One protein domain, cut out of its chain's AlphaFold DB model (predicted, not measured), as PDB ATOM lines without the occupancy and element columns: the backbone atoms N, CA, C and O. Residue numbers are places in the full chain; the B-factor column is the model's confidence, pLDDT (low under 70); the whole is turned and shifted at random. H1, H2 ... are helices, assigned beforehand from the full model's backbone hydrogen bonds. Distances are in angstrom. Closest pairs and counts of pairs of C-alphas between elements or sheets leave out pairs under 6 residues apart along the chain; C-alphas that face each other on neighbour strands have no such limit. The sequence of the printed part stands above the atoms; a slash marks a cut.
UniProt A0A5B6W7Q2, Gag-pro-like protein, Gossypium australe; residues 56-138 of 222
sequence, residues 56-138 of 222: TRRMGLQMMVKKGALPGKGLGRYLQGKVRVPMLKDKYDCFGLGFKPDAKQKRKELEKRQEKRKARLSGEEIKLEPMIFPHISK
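AT A GLANCE: This is residues 56 to 138 of the 222 residues of the protein "Gag-pro-like protein" of Gossypium australe (UniProt A0A5B6W7Q2). With little regular structure, the model is two separate ends joined by a bare bridge: the long helix H2 at one end, the shorter H1 at the other, and residues 85 to 92 standing free between them. Beyond H2, residues 123 to 138 fold back beside it. The printed part has 83 residues, with two named helices, H1 then H2, and no named strand; it is all helix by class, with under half of its residues in named elements. It is extended, with a radius of gyration of the C-alphas of 22.5 A, and flat, spanning 55 by 39 by 19 A.

IN THESE COORDINATES: H2, residues 103 to 122, is 28.7 A long and ends at C-alpha 122 (44.975, -15.389, 13.176). H1, residues 56 to 66, begins at C-alpha 56 (43.229, -54.332, 11.408).

HOW THE PARTS SIT: H2 and H1 are apart. In both, every O i to N i+4 pair is within hydrogen-bond range.

THE WHOLE: The C-alphas of Tyr 78 and Glu 124, the two farthest apart, are 57.5 A apart. The link H1 to H2, 36 residues, is long. The printed part has no cut. Leu 128 has pLDDT under 70.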
ATOM      1  N   THR A  56      44.100 -54.386  10.224       89.25
ATOM      2  CA  THR A  56      43.229 -54.332  11.408       89.25
ATOM      3  C   THR A  56      41.767 -54.624  11.082       89.25
ATOM      4  O   THR A  56      41.156 -55.480  11.720       89.25
ATOM      5  N   ARG A  57      41.205 -53.980  10.046       90.81
ATOM      6  CA  ARG A  57      39.809 -54.216   9.635       90.81
ATOM      7  C   ARG A  57      39.596 -55.666   9.192       90.81
ATOM      8  O   ARG A  57      38.568 -56.258   9.512       90.81
ATOM      9  N   ARG A  58      40.578 -56.252   8.501       92.38
ATOM     10  CA  ARG A  58      40.540 -57.656   8.066       92.38
ATOM     11  C   ARG A  58      40.533 -58.628   9.247       92.38
ATOM     12  O   ARG A  58      39.718 -59.546   9.258       92.38
ATOM     13  N   MET A  59      41.391 -58.406  10.245       95.00
ATOM     14  CA  MET A  59      41.431 -59.235  11.457       95.00
ATOM     15  C   MET A  59      40.118 -59.162  12.241       95.00
ATOM     16  O   MET A  59      39.577 -60.200  12.621       95.00
ATOM     17  N   GLY A  60      39.575 -57.953  12.430       94.50
ATOM     18  CA  GLY A  60      38.297 -57.760  13.121       94.50
ATOM     19  C   GLY A  60      37.154 -58.513  12.439       94.50
ATOM     20  O   GLY A  60      36.426 -59.257  13.093       94.50
ATOM     21  N   LEU A  61      37.057 -58.415  11.108       92.06
ATOM     22  CA  LEU A  61      36.048 -59.143  10.338       92.06
ATOM     23  C   LEU A  61      36.211 -60.664  10.464       92.06
ATOM     24  O   LEU A  61      35.233 -61.374  10.692       92.06
ATOM     25  N   GLN A  62      37.445 -61.169  10.367       93.94
ATOM     26  CA  GLN A  62      37.718 -62.598  10.517       93.94
ATOM     27  C   GLN A  62      37.336 -63.104  11.914       93.94
ATOM     28  O   GLN A  62      36.766 -64.187  12.034       93.94
ATOM     29  N   MET A  63      37.612 -62.330  12.966       94.81
ATOM     30  CA  MET A  63      37.185 -62.668  14.325       94.81
ATOM     31  C   MET A  63      35.663 -62.718  14.457       94.81
ATOM     32  O   MET A  63      35.148 -63.665  15.050       94.81
ATOM     33  N   MET A  64      34.941 -61.752  13.887       93.44
ATOM     34  CA  MET A  64      33.474 -61.739  13.919       93.44
ATOM     35  C   MET A  64      32.887 -62.979  13.237       93.44
ATOM     36  O   MET A  64      32.033 -63.650  13.816       93.44
ATOM     37  N   VAL A  65      33.390 -63.332  12.049       93.88
ATOM     38  CA  VAL A  65      32.945 -64.529  11.316       93.88
ATOM     39  C   VAL A  65      33.285 -65.810  12.084       93.88
ATOM     40  O   VAL A  65      32.425 -66.672  12.238       93.88
ATOM     41  N   LYS A  66      34.496 -65.921  12.656       95.56
ATOM     42  CA  LYS A  66      34.892 -67.065  13.506       95.56
ATOM     43  C   LYS A  66      33.994 -67.237  14.734       95.56
ATOM     44  O   LYS A  66      33.854 -68.347  15.234       95.56
ATOM     45  N   LYS A  67      33.395 -66.151  15.229       93.38
ATOM     46  CA  LYS A  67      32.431 -66.163  16.339       93.38
ATOM     47  C   LYS A  67      30.981 -66.392  15.887       93.38
ATOM     48  O   LYS A  67      30.084 -66.318  16.719       93.38
ATOM     49  N   GLY A  68      30.746 -66.690  14.607       93.06
ATOM     50  CA  GLY A  68      29.430 -67.037  14.067       93.06
ATOM     51  C   GLY A  68      28.621 -65.856  13.524       93.06
ATOM     52  O   GLY A  68      27.437 -66.023  13.236       93.06
ATOM     53  N   ALA A  69      29.217 -64.667  13.369       92.69
ATOM     54  CA  ALA A  69      28.537 -63.559  12.704       92.69
ATOM     55  C   ALA A  69      28.342 -63.867  11.211       92.69
ATOM     56  O   ALA A  69      29.286 -64.251  10.517       92.69
ATOM     57  N   LEU A  70      27.121 -63.663  10.713       92.19
ATOM     58  CA  LEU A  70      26.763 -63.910   9.320       92.19
ATOM     59  C   LEU A  70      26.631 -62.591   8.546       92.19
ATOM     60  O   LEU A  70      26.026 -61.643   9.055       92.19
ATOM     61  N   PRO A  71      27.153 -62.513   7.309       89.12
ATOM     62  CA  PRO A  71      27.008 -61.323   6.483       89.12
ATOM     63  C   PRO A  71      25.527 -61.040   6.197       89.12
ATOM     64  O   PRO A  71      24.741 -61.950   5.940       89.12
ATOM     65  N   GLY A  72      25.143 -59.764   6.267       89.75
ATOM     66  CA  GLY A  72      23.770 -59.318   6.005       89.75
ATOM     67  C   GLY A  72      22.751 -59.656   7.100       89.75
ATOM     68  O   GLY A  72      21.577 -59.333   6.934       89.75
ATOM     69  N   LYS A  73      23.173 -60.269   8.214       92.31
ATOM     70  CA  LYS A  73      22.301 -60.598   9.348       92.31
ATOM     71  C   LYS A  73      22.671 -59.819  10.607       92.31
ATOM     72  O   LYS A  73      23.778 -59.304  10.746       92.31
ATOM     73  N   GLY A  74      21.701 -59.714  11.510       93.19
ATOM     74  CA  GLY A  74      21.873 -59.095  12.812       93.19
ATOM     75  C   GLY A  74      22.766 -59.908  13.736       93.19
ATOM     76  O   GLY A  74      22.923 -61.114  13.571       93.19
ATOM     77  N   LEU A  75      23.304 -59.252  14.761       91.38
ATOM     78  CA  LEU A  75      23.949 -59.939  15.880       91.38
ATOM     79  C   LEU A  75      22.903 -60.475  16.872       91.38
ATOM     80  O   LEU A  75      21.752 -60.042  16.879       91.38
ATOM     81  N   GLY A  76      23.309 -61.399  17.739       92.50
ATOM     82  CA  GLY A  76      22.455 -61.988  18.774       92.50
ATOM     83  C   GLY A  76      22.089 -63.445  18.498       92.50
ATOM     84  O   GLY A  76      22.255 -63.953  17.394       92.50
ATOM     85  N   ARG A  77      21.586 -64.120  19.537       91.50
ATOM     86  CA  ARG A  77      21.259 -65.560  19.546       91.50
ATOM     87  C   ARG A  77      20.329 -66.020  18.416       91.50
ATOM     88  O   ARG A  77      20.464 -67.141  17.946       91.50
ATOM     89  N   TYR A  78      19.422 -65.154  17.976       91.62
ATOM     90  CA  TYR A  78      18.475 -65.399  16.885       91.62
ATOM     91  C   TYR A  78      18.676 -64.434  15.715       91.62
ATOM     92  O   TYR A  78      17.763 -64.239  14.918       91.62
ATOM     93  N   LEU A  79      19.859 -63.811  15.611       90.38
ATOM     94  CA  LEU A  79      20.206 -62.872  14.539       90.38
ATOM     95  C   LEU A  79      19.270 -61.649  14.471       90.38
ATOM     96  O   LEU A  79      19.108 -61.030  13.420       90.38
ATOM     97  N   GLN A  80      18.662 -61.301  15.608       92.88
ATOM     98  CA  GLN A  80      17.650 -60.253  15.746       92.88
ATOM     99  C   GLN A  80      18.222 -58.827  15.797       92.88
ATOM    100  O   GLN A  80      17.472 -57.853  15.809       92.88
ATOM    101  N   GLY A  81      19.544 -58.686  15.888       92.31
ATOM    102  CA  GLY A  81      20.215 -57.393  15.925       92.31
ATOM    103  C   GLY A  81      19.996 -56.585  14.646       92.31
ATOM    104  O   GLY A  81      19.724 -57.110  13.568       92.31
ATOM    105  N   LYS A  82      20.146 -55.267  14.741       90.94
ATOM    106  CA  LYS A  82      19.979 -54.390  13.582       90.94
ATOM    107  C   LYS A  82      21.137 -54.590  12.596       90.94
ATOM    108  O   LYS A  82      22.294 -54.427  12.964       90.94
ATOM    109  N   VAL A  83      20.820 -54.906  11.337       91.12
ATOM    110  CA  VAL A  83      21.823 -55.093  10.264       91.12
ATOM    111  C   VAL A  83      22.494 -53.773   9.882       91.12
ATOM    112  O   VAL A  83      23.681 -53.725   9.578       91.12
ATOM    113  N   ARG A  84      21.722 -52.681   9.884       88.12
ATOM    114  CA  ARG A  84      22.207 -51.342   9.538       88.12
ATOM    115  C   ARG A  84      22.488 -50.538  10.796       88.12
ATOM    116  O   ARG A  84      21.644 -50.467  11.689       88.12
ATOM    117  N   VAL A  85      23.633 -49.867  10.821       87.56
ATOM    118  CA  VAL A  85      23.965 -48.913  11.881       87.56
ATOM    119  C   VAL A  85      22.891 -47.814  11.909       87.56
ATOM    120  O   VAL A  85      22.542 -47.284  10.850       87.56
ATOM    121  N   PRO A  86      22.298 -47.494  13.075       86.94
ATOM    122  CA  PRO A  86      21.445 -46.320  13.196       86.94
ATOM    123  C   PRO A  86      22.211 -45.073  12.753       86.94
ATOM    124  O   PRO A  86      23.322 -44.835  13.215       86.94
ATOM    125  N   MET A  87      21.622 -44.283  11.859       89.00
ATOM    126  CA  MET A  87      22.215 -43.005  11.488       89.00
ATOM    127  C   MET A  87      22.000 -42.016  12.629       89.00
ATOM    128  O   MET A  87      20.857 -41.745  13.004       89.00
ATOM    129  N   LEU A  88      23.093 -41.486  13.174       86.44
ATOM    130  CA  LEU A  88      23.035 -40.334  14.060       86.44
ATOM    131  C   LEU A  88      22.744 -39.105  13.197       86.44
ATOM    132  O   LEU A  88      23.414 -38.877  12.192       86.44
ATOM    133  N   LYS A  89      21.717 -38.335  13.558       84.00
ATOM    134  CA  LYS A  89      21.526 -37.014  12.964       84.00
ATOM    135  C   LYS A  89      22.410 -36.046  13.723       84.00
ATOM    136  O   LYS A  89      22.124 -35.740  14.880       84.00
ATOM    137  N   ASP A  90      23.465 -35.585  13.071       80.06
ATOM    138  CA  ASP A  90      24.311 -34.565  13.658       80.06
ATOM    139  C   ASP A  90      23.511 -33.280  13.822       80.06
ATOM    140  O   ASP A  90      22.888 -32.771  12.884       80.06
ATOM    141  N   LYS A  91      23.543 -32.744  15.035       80.00
ATOM    142  CA  LYS A  91      23.015 -31.425  15.321       80.00
ATOM    143  C   LYS A  91      24.188 -30.495  15.531       80.00
ATOM    144  O   LYS A  91      24.779 -30.451  16.605       80.00
ATOM    145  N   TYR A  92      24.535 -29.776  14.475       73.62
ATOM    146  CA  TYR A  92      25.632 -28.830  14.549       73.62
ATOM    147  C   TYR A  92      25.204 -27.505  15.167       73.62
ATOM    148  O   TYR A  92      26.088 -26.794  15.616       73.62
ATOM    149  N   ASP A  93      23.916 -27.144  15.157       79.94
ATOM    150  CA  ASP A  93      23.405 -25.862  15.663       79.94
ATOM    151  C   ASP A  93      23.419 -25.727  17.197       79.94
ATOM    152  O   ASP A  93      23.359 -26.711  17.939       79.94
ATOM    153  N   CYS A  94      23.474 -24.480  17.659       80.12
ATOM    154  CA  CYS A  94      23.484 -24.107  19.070       80.12
ATOM    155  C   CYS A  94      22.104 -23.678  19.609       80.12
ATOM    156  O   CYS A  94      22.032 -23.070  20.674       80.12
ATOM    157  N   PHE A  95      20.992 -23.945  18.919       82.50
ATOM    158  CA  PHE A  95      19.700 -23.354  19.302       82.50
ATOM    159  C   PHE A  95      18.912 -24.127  20.370       82.50
ATOM    160  O   PHE A  95      17.860 -23.674  20.818       82.50
ATOM    161  N   GLY A  96      19.409 -25.284  20.807       82.50
ATOM    162  CA  GLY A  96      18.693 -26.145  21.752       82.50
ATOM    163  C   GLY A  96      17.627 -27.007  21.069       82.50
ATOM    164  O   GLY A  96      17.202 -26.754  19.940       82.50
ATOM    165  N   LEU A  97      17.294 -28.146  21.681       83.25
ATOM    166  CA  LEU A  97      16.378 -29.138  21.104       83.25
ATOM    167  C   LEU A  97      14.965 -28.554  20.927       83.25
ATOM    168  O   LEU A  97      14.516 -27.773  21.756       83.25
ATOM    169  N   GLY A  98      14.283 -28.909  19.836       83.38
ATOM    170  CA  GLY A  98      12.920 -28.441  19.549       83.38
ATOM    171  C   GLY A  98      12.820 -27.014  18.996       83.38
ATOM    172  O   GLY A  98      11.824 -26.691  18.355       83.38
ATOM    173  N   PHE A  99      13.854 -26.178  19.146       84.88
ATOM    174  CA  PHE A  99      13.842 -24.835  18.565       84.88
ATOM    175  C   PHE A  99      13.876 -24.885  17.037       84.88
ATOM    176  O   PHE A  99      14.737 -25.539  16.442       84.88
ATOM    177  N   LYS A 100      12.973 -24.142  16.397       87.38
ATOM    178  CA  LYS A 100      12.972 -23.924  14.948       87.38
ATOM    179  C   LYS A 100      13.510 -22.514  14.664       87.38
ATOM    180  O   LYS A 100      12.736 -21.564  14.742       87.38
ATOM    181  N   PRO A 101      14.818 -22.357  14.379       85.81
ATOM    182  CA  PRO A 101      15.402 -21.046  14.125       85.81
ATOM    183  C   PRO A 101      14.974 -20.490  12.766       85.81
ATOM    184  O   PRO A 101      14.921 -21.221  11.770       85.81
ATOM    185  N   ASP A 102      14.749 -19.179  12.725       89.12
ATOM    186  CA  ASP A 102      14.496 -18.434  11.490       89.12
ATOM    187  C   ASP A 102      15.783 -18.283  10.648       89.12
ATOM    188  O   ASP A 102      16.907 -18.403  11.152       89.12
ATOM    189  N   ALA A 103      15.640 -17.985   9.356       91.44
ATOM    190  CA  ALA A 103      16.742 -17.784   8.417       91.44
ATOM    191  C   ALA A 103      17.750 -16.733   8.914       91.44
ATOM    192  O   ALA A 103      18.963 -16.942   8.826       91.44
ATOM    193  N   LYS A 104      17.262 -15.642   9.520       90.88
ATOM    194  CA  LYS A 104      18.118 -14.599  10.109       90.88
ATOM    195  C   LYS A 104      18.997 -15.145  11.237       90.88
ATOM    196  O   LYS A 104      20.182 -14.825  11.309       90.88
ATOM    197  N   GLN A 105      18.436 -15.996  12.097       87.62
ATOM    198  CA  GLN A 105      19.163 -16.586  13.223       87.62
ATOM    199  C   GLN A 105      20.229 -17.570  12.736       87.62
ATOM    200  O   GLN A 105      21.370 -17.507  13.196       87.62
ATOM    201  N   LYS A 106      19.894 -18.422  11.757       88.12
ATOM    202  CA  LYS A 106      20.854 -19.347  11.132       88.12
ATOM    203  C   LYS A 106      22.039 -18.605  10.510       88.12
ATOM    204  O   LYS A 106      23.182 -19.022  10.691       88.12
ATOM    205  N   ARG A 107      21.780 -17.484   9.827       89.69
ATOM    206  CA  ARG A 107      22.828 -16.644   9.228       89.69
ATOM    207  C   ARG A 107      23.782 -16.083  10.287       89.69
ATOM    208  O   ARG A 107      24.989 -16.237  10.134       89.69
ATOM    209  N   LYS A 108      23.251 -15.529  11.385       88.25
ATOM    210  CA  LYS A 108      24.066 -14.993  12.493       88.25
ATOM    211  C   LYS A 108      24.941 -16.073  13.145       88.25
ATOM    212  O   LYS A 108      26.090 -15.822  13.498       88.25
ATOM    213  N   GLU A 109      24.421 -17.290  13.305       87.50
ATOM    214  CA  GLU A 109      25.212 -18.397  13.855       87.50
ATOM    215  C   GLU A 109      26.357 -18.812  12.918       87.50
ATOM    216  O   GLU A 109      27.473 -19.068  13.380       87.50
ATOM    217  N   LEU A 110      26.099 -18.864  11.608       87.56
ATOM    218  CA  LEU A 110      27.114 -19.204  10.614       87.56
ATOM    219  C   LEU A 110      28.242 -18.167  10.578       87.56
ATOM    220  O   LEU A 110      29.413 -18.546  10.564       87.56
ATOM    221  N   GLU A 111      27.895 -16.884  10.623       89.94
ATOM    222  CA  GLU A 111      28.844 -15.769  10.694       89.94
ATOM    223  C   GLU A 111      29.727 -15.881  11.943       89.94
ATOM    224  O   GLU A 111      30.950 -15.972  11.829       89.94
ATOM    225  N   LYS A 112      29.120 -16.081  13.122       85.75
ATOM    226  CA  LYS A 112      29.851 -16.314  14.380       85.75
ATOM    227  C   LYS A 112      30.793 -17.521  14.297       85.75
ATOM    228  O   LYS A 112      31.848 -17.544  14.931       85.75
ATOM    229  N   ARG A 113      30.442 -18.568  13.541       85.81
ATOM    230  CA  ARG A 113      31.350 -19.709  13.306       85.81
ATOM    231  C   ARG A 113      32.504 -19.356  12.384       85.81
ATOM    232  O   ARG A 113      33.608 -19.840  12.620       85.81
ATOM    233  N   GLN A 114      32.260 -18.579  11.336       87.12
ATOM    234  CA  GLN A 114      33.317 -18.136  10.431       87.12
ATOM    235  C   GLN A 114      34.306 -17.224  11.152       87.12
ATOM    236  O   GLN A 114      35.506 -17.469  11.055       87.12
ATOM    237  N   GLU A 115      33.825 -16.265  11.944       88.44
ATOM    238  CA  GLU A 115      34.669 -15.415  12.792       88.44
ATOM    239  C   GLU A 115      35.549 -16.263  13.713       88.44
ATOM    240  O   GLU A 115      36.766 -16.111  13.707       88.44
ATOM    241  N   LYS A 116      34.972 -17.259  14.404       85.06
ATOM    242  CA  LYS A 116      35.740 -18.209  15.231       85.06
ATOM    243  C   LYS A 116      36.830 -18.942  14.461       85.06
ATOM    244  O   LYS A 116      37.901 -19.173  15.014       85.06
ATOM    245  N   ARG A 117      36.564 -19.367  13.224       88.19
ATOM    246  CA  ARG A 117      37.585 -20.031  12.399       88.19
ATOM    247  C   ARG A 117      38.691 -19.054  12.011       88.19
ATOM    248  O   ARG A 117      39.850 -19.434  12.099       88.19
ATOM    249  N   LYS A 118      38.339 -17.819  11.641       90.25
ATOM    250  CA  LYS A 118      39.307 -16.765  11.306       90.25
ATOM    251  C   LYS A 118      40.204 -16.435  12.493       90.25
ATOM    252  O   LYS A 118      41.413 -16.503  12.343       90.25
ATOM    253  N   ALA A 119      39.636 -16.217  13.675       86.75
ATOM    254  CA  ALA A 119      40.427 -15.897  14.859       86.75
ATOM    255  C   ALA A 119      41.335 -17.042  15.324       86.75
ATOM    256  O   ALA A 119      42.466 -16.815  15.732       86.75
ATOM    257  N   ARG A 120      40.889 -18.301  15.192       86.31
ATOM    258  CA  ARG A 120      41.755 -19.470  15.445       86.31
ATOM    259  C   ARG A 120      42.949 -19.537  14.492       86.31
ATOM    260  O   ARG A 120      43.978 -20.073  14.878       86.31
ATOM    261  N   LEU A 121      42.792 -19.048  13.261       87.94
ATOM    262  CA  LEU A 121      43.868 -18.984  12.271       87.94
ATOM    263  C   LEU A 121      44.767 -17.758  12.477       87.94
ATOM    264  O   LEU A 121      45.970 -17.875  12.277       87.94
ATOM    265  N   SER A 122      44.210 -16.612  12.886       87.62
ATOM    266  CA  SER A 122      44.975 -15.389  13.176       87.62
ATOM    267  C   SER A 122      45.609 -15.373  14.572       87.62
ATOM    268  O   SER A 122      46.453 -14.524  14.838       87.62
ATOM    269  N   GLY A 123      45.237 -16.304  15.458       83.94
ATOM    270  CA  GLY A 123      45.696 -16.334  16.850       83.94
ATOM    271  C   GLY A 123      45.045 -15.269  17.743       83.94
ATOM    272  O   GLY A 123      45.499 -15.055  18.862       83.94
ATOM    273  N   GLU A 124      43.994 -14.599  17.271       82.81
ATOM    274  CA  GLU A 124      43.277 -13.570  18.026       82.81
ATOM    275  C   GLU A 124      42.267 -14.183  19.012       82.81
ATOM    276  O   GLU A 124      41.556 -15.146  18.706       82.81
ATOM    277  N   GLU A 125      42.144 -13.596  20.205       73.50
ATOM    278  CA  GLU A 125      41.087 -13.959  21.153       73.50
ATOM    279  C   GLU A 125      39.761 -13.282  20.786       73.50
ATOM    280  O   GLU A 125      39.616 -12.060  20.849       73.50
ATOM    281  N   ILE A 126      38.737 -14.082  20.474       70.50
ATOM    282  CA  ILE A 126      37.364 -13.574  20.351       70.50
ATOM    283  C   ILE A 126      36.699 -13.590  21.722       70.50
ATOM    284  O   ILE A 126      36.505 -14.657  22.312       70.50
ATOM    285  N   LYS A 127      36.207 -12.430  22.170       72.62
ATOM    286  CA  LYS A 127      35.206 -12.364  23.244       72.62
ATOM    287  C   LYS A 127      33.924 -13.052  22.783       72.62
ATOM    288  O   LYS A 127      33.121 -12.495  22.037       72.62
ATOM    289  N   LEU A 128      33.747 -14.300  23.205       66.25
ATOM    290  CA  LEU A 128      32.561 -15.077  22.883       66.25
ATOM    291  C   LEU A 128      31.343 -14.465  23.570       66.25
ATOM    292  O   LEU A 128      31.200 -14.550  24.785       66.25
ATOM    293  N   GLU A 129      30.434 -13.901  22.778       70.00
ATOM    294  CA  GLU A 129      29.112 -13.539  23.281       70.00
ATOM    295  C   GLU A 129      28.448 -14.801  23.874       70.00
ATOM    296  O   GLU A 129      28.443 -15.845  23.190       70.00
ATOM    297  N   PRO A 130      27.920 -14.742  25.113       70.25
ATOM    298  CA  PRO A 130      27.275 -15.872  25.765       70.25
ATOM    299  C   PRO A 130      26.186 -16.496  24.893       70.25
ATOM    300  O   PRO A 130      25.512 -15.830  24.105       70.25
ATOM    301  N   MET A 131      26.022 -17.809  25.013       71.19
ATOM    302  CA  MET A 131      24.981 -18.525  24.290       71.19
ATOM    303  C   MET A 131      23.622 -18.211  24.920       71.19
ATOM    304  O   MET A 131      23.397 -18.499  26.092       71.19
ATOM    305  N   ILE A 132      22.724 -17.602  24.145       72.12
ATOM    306  CA  ILE A 132      21.379 -17.253  24.606       72.12
ATOM    307  C   ILE A 132      20.454 -18.429  24.303       72.12
ATOM    308  O   ILE A 132      20.164 -18.713  23.139       72.12
ATOM    309  N   PHE A 133      19.982 -19.100  25.349       76.56
ATOM    310  CA  PHE A 133      18.983 -20.151  25.210       76.56
ATOM    311  C   PHE A 133      17.576 -19.543  25.128       76.56
ATOM    312  O   PHE A 133      17.211 -18.725  25.978       76.56
ATOM    313  N   PRO A 134      16.767 -19.912  24.120       77.06
ATOM    314  CA  PRO A 134      15.373 -19.497  24.072       77.06
ATOM    315  C   PRO A 134      14.583 -20.107  25.242       77.06
ATOM    316  O   PRO A 134      14.862 -21.219  25.683       77.06
ATOM    317  N   HIS A 135      13.572 -19.381  25.725       81.38
ATOM    318  CA  HIS A 135      12.665 -19.873  26.766       81.38
ATOM    319  C   HIS A 135      11.934 -21.149  26.312       81.38
ATOM    320  O   HIS A 135      11.592 -21.275  25.134       81.38
ATOM    321  N   ILE A 136      11.634 -22.057  27.248       81.25
ATOM    322  CA  ILE A 136      11.035 -23.375  26.966       81.25
ATOM    323  C   ILE A 136       9.720 -23.304  26.177       81.25
ATOM    324  O   ILE A 136       9.467 -24.153  25.334       81.25
ATOM    325  N   SER A 137       8.918 -22.254  26.367       78.94
ATOM    326  CA  SER A 137       7.672 -22.043  25.612       78.94
ATOM    327  C   SER A 137       7.889 -21.793  24.115       78.94
ATOM    328  O   SER A 137       6.961 -21.936  23.326       78.94
ATOM    329  N   LYS A 138       9.107 -21.407  23.710       76.88
ATOM    330  CA  LYS A 138       9.486 -21.212  22.302       76.88
ATOM    331  C   LYS A 138      10.036 -22.484  21.660       76.88
ATOM    332  O   LYS A 138      10.009 -22.595  20.439       76.88
TER     333      LYS A 138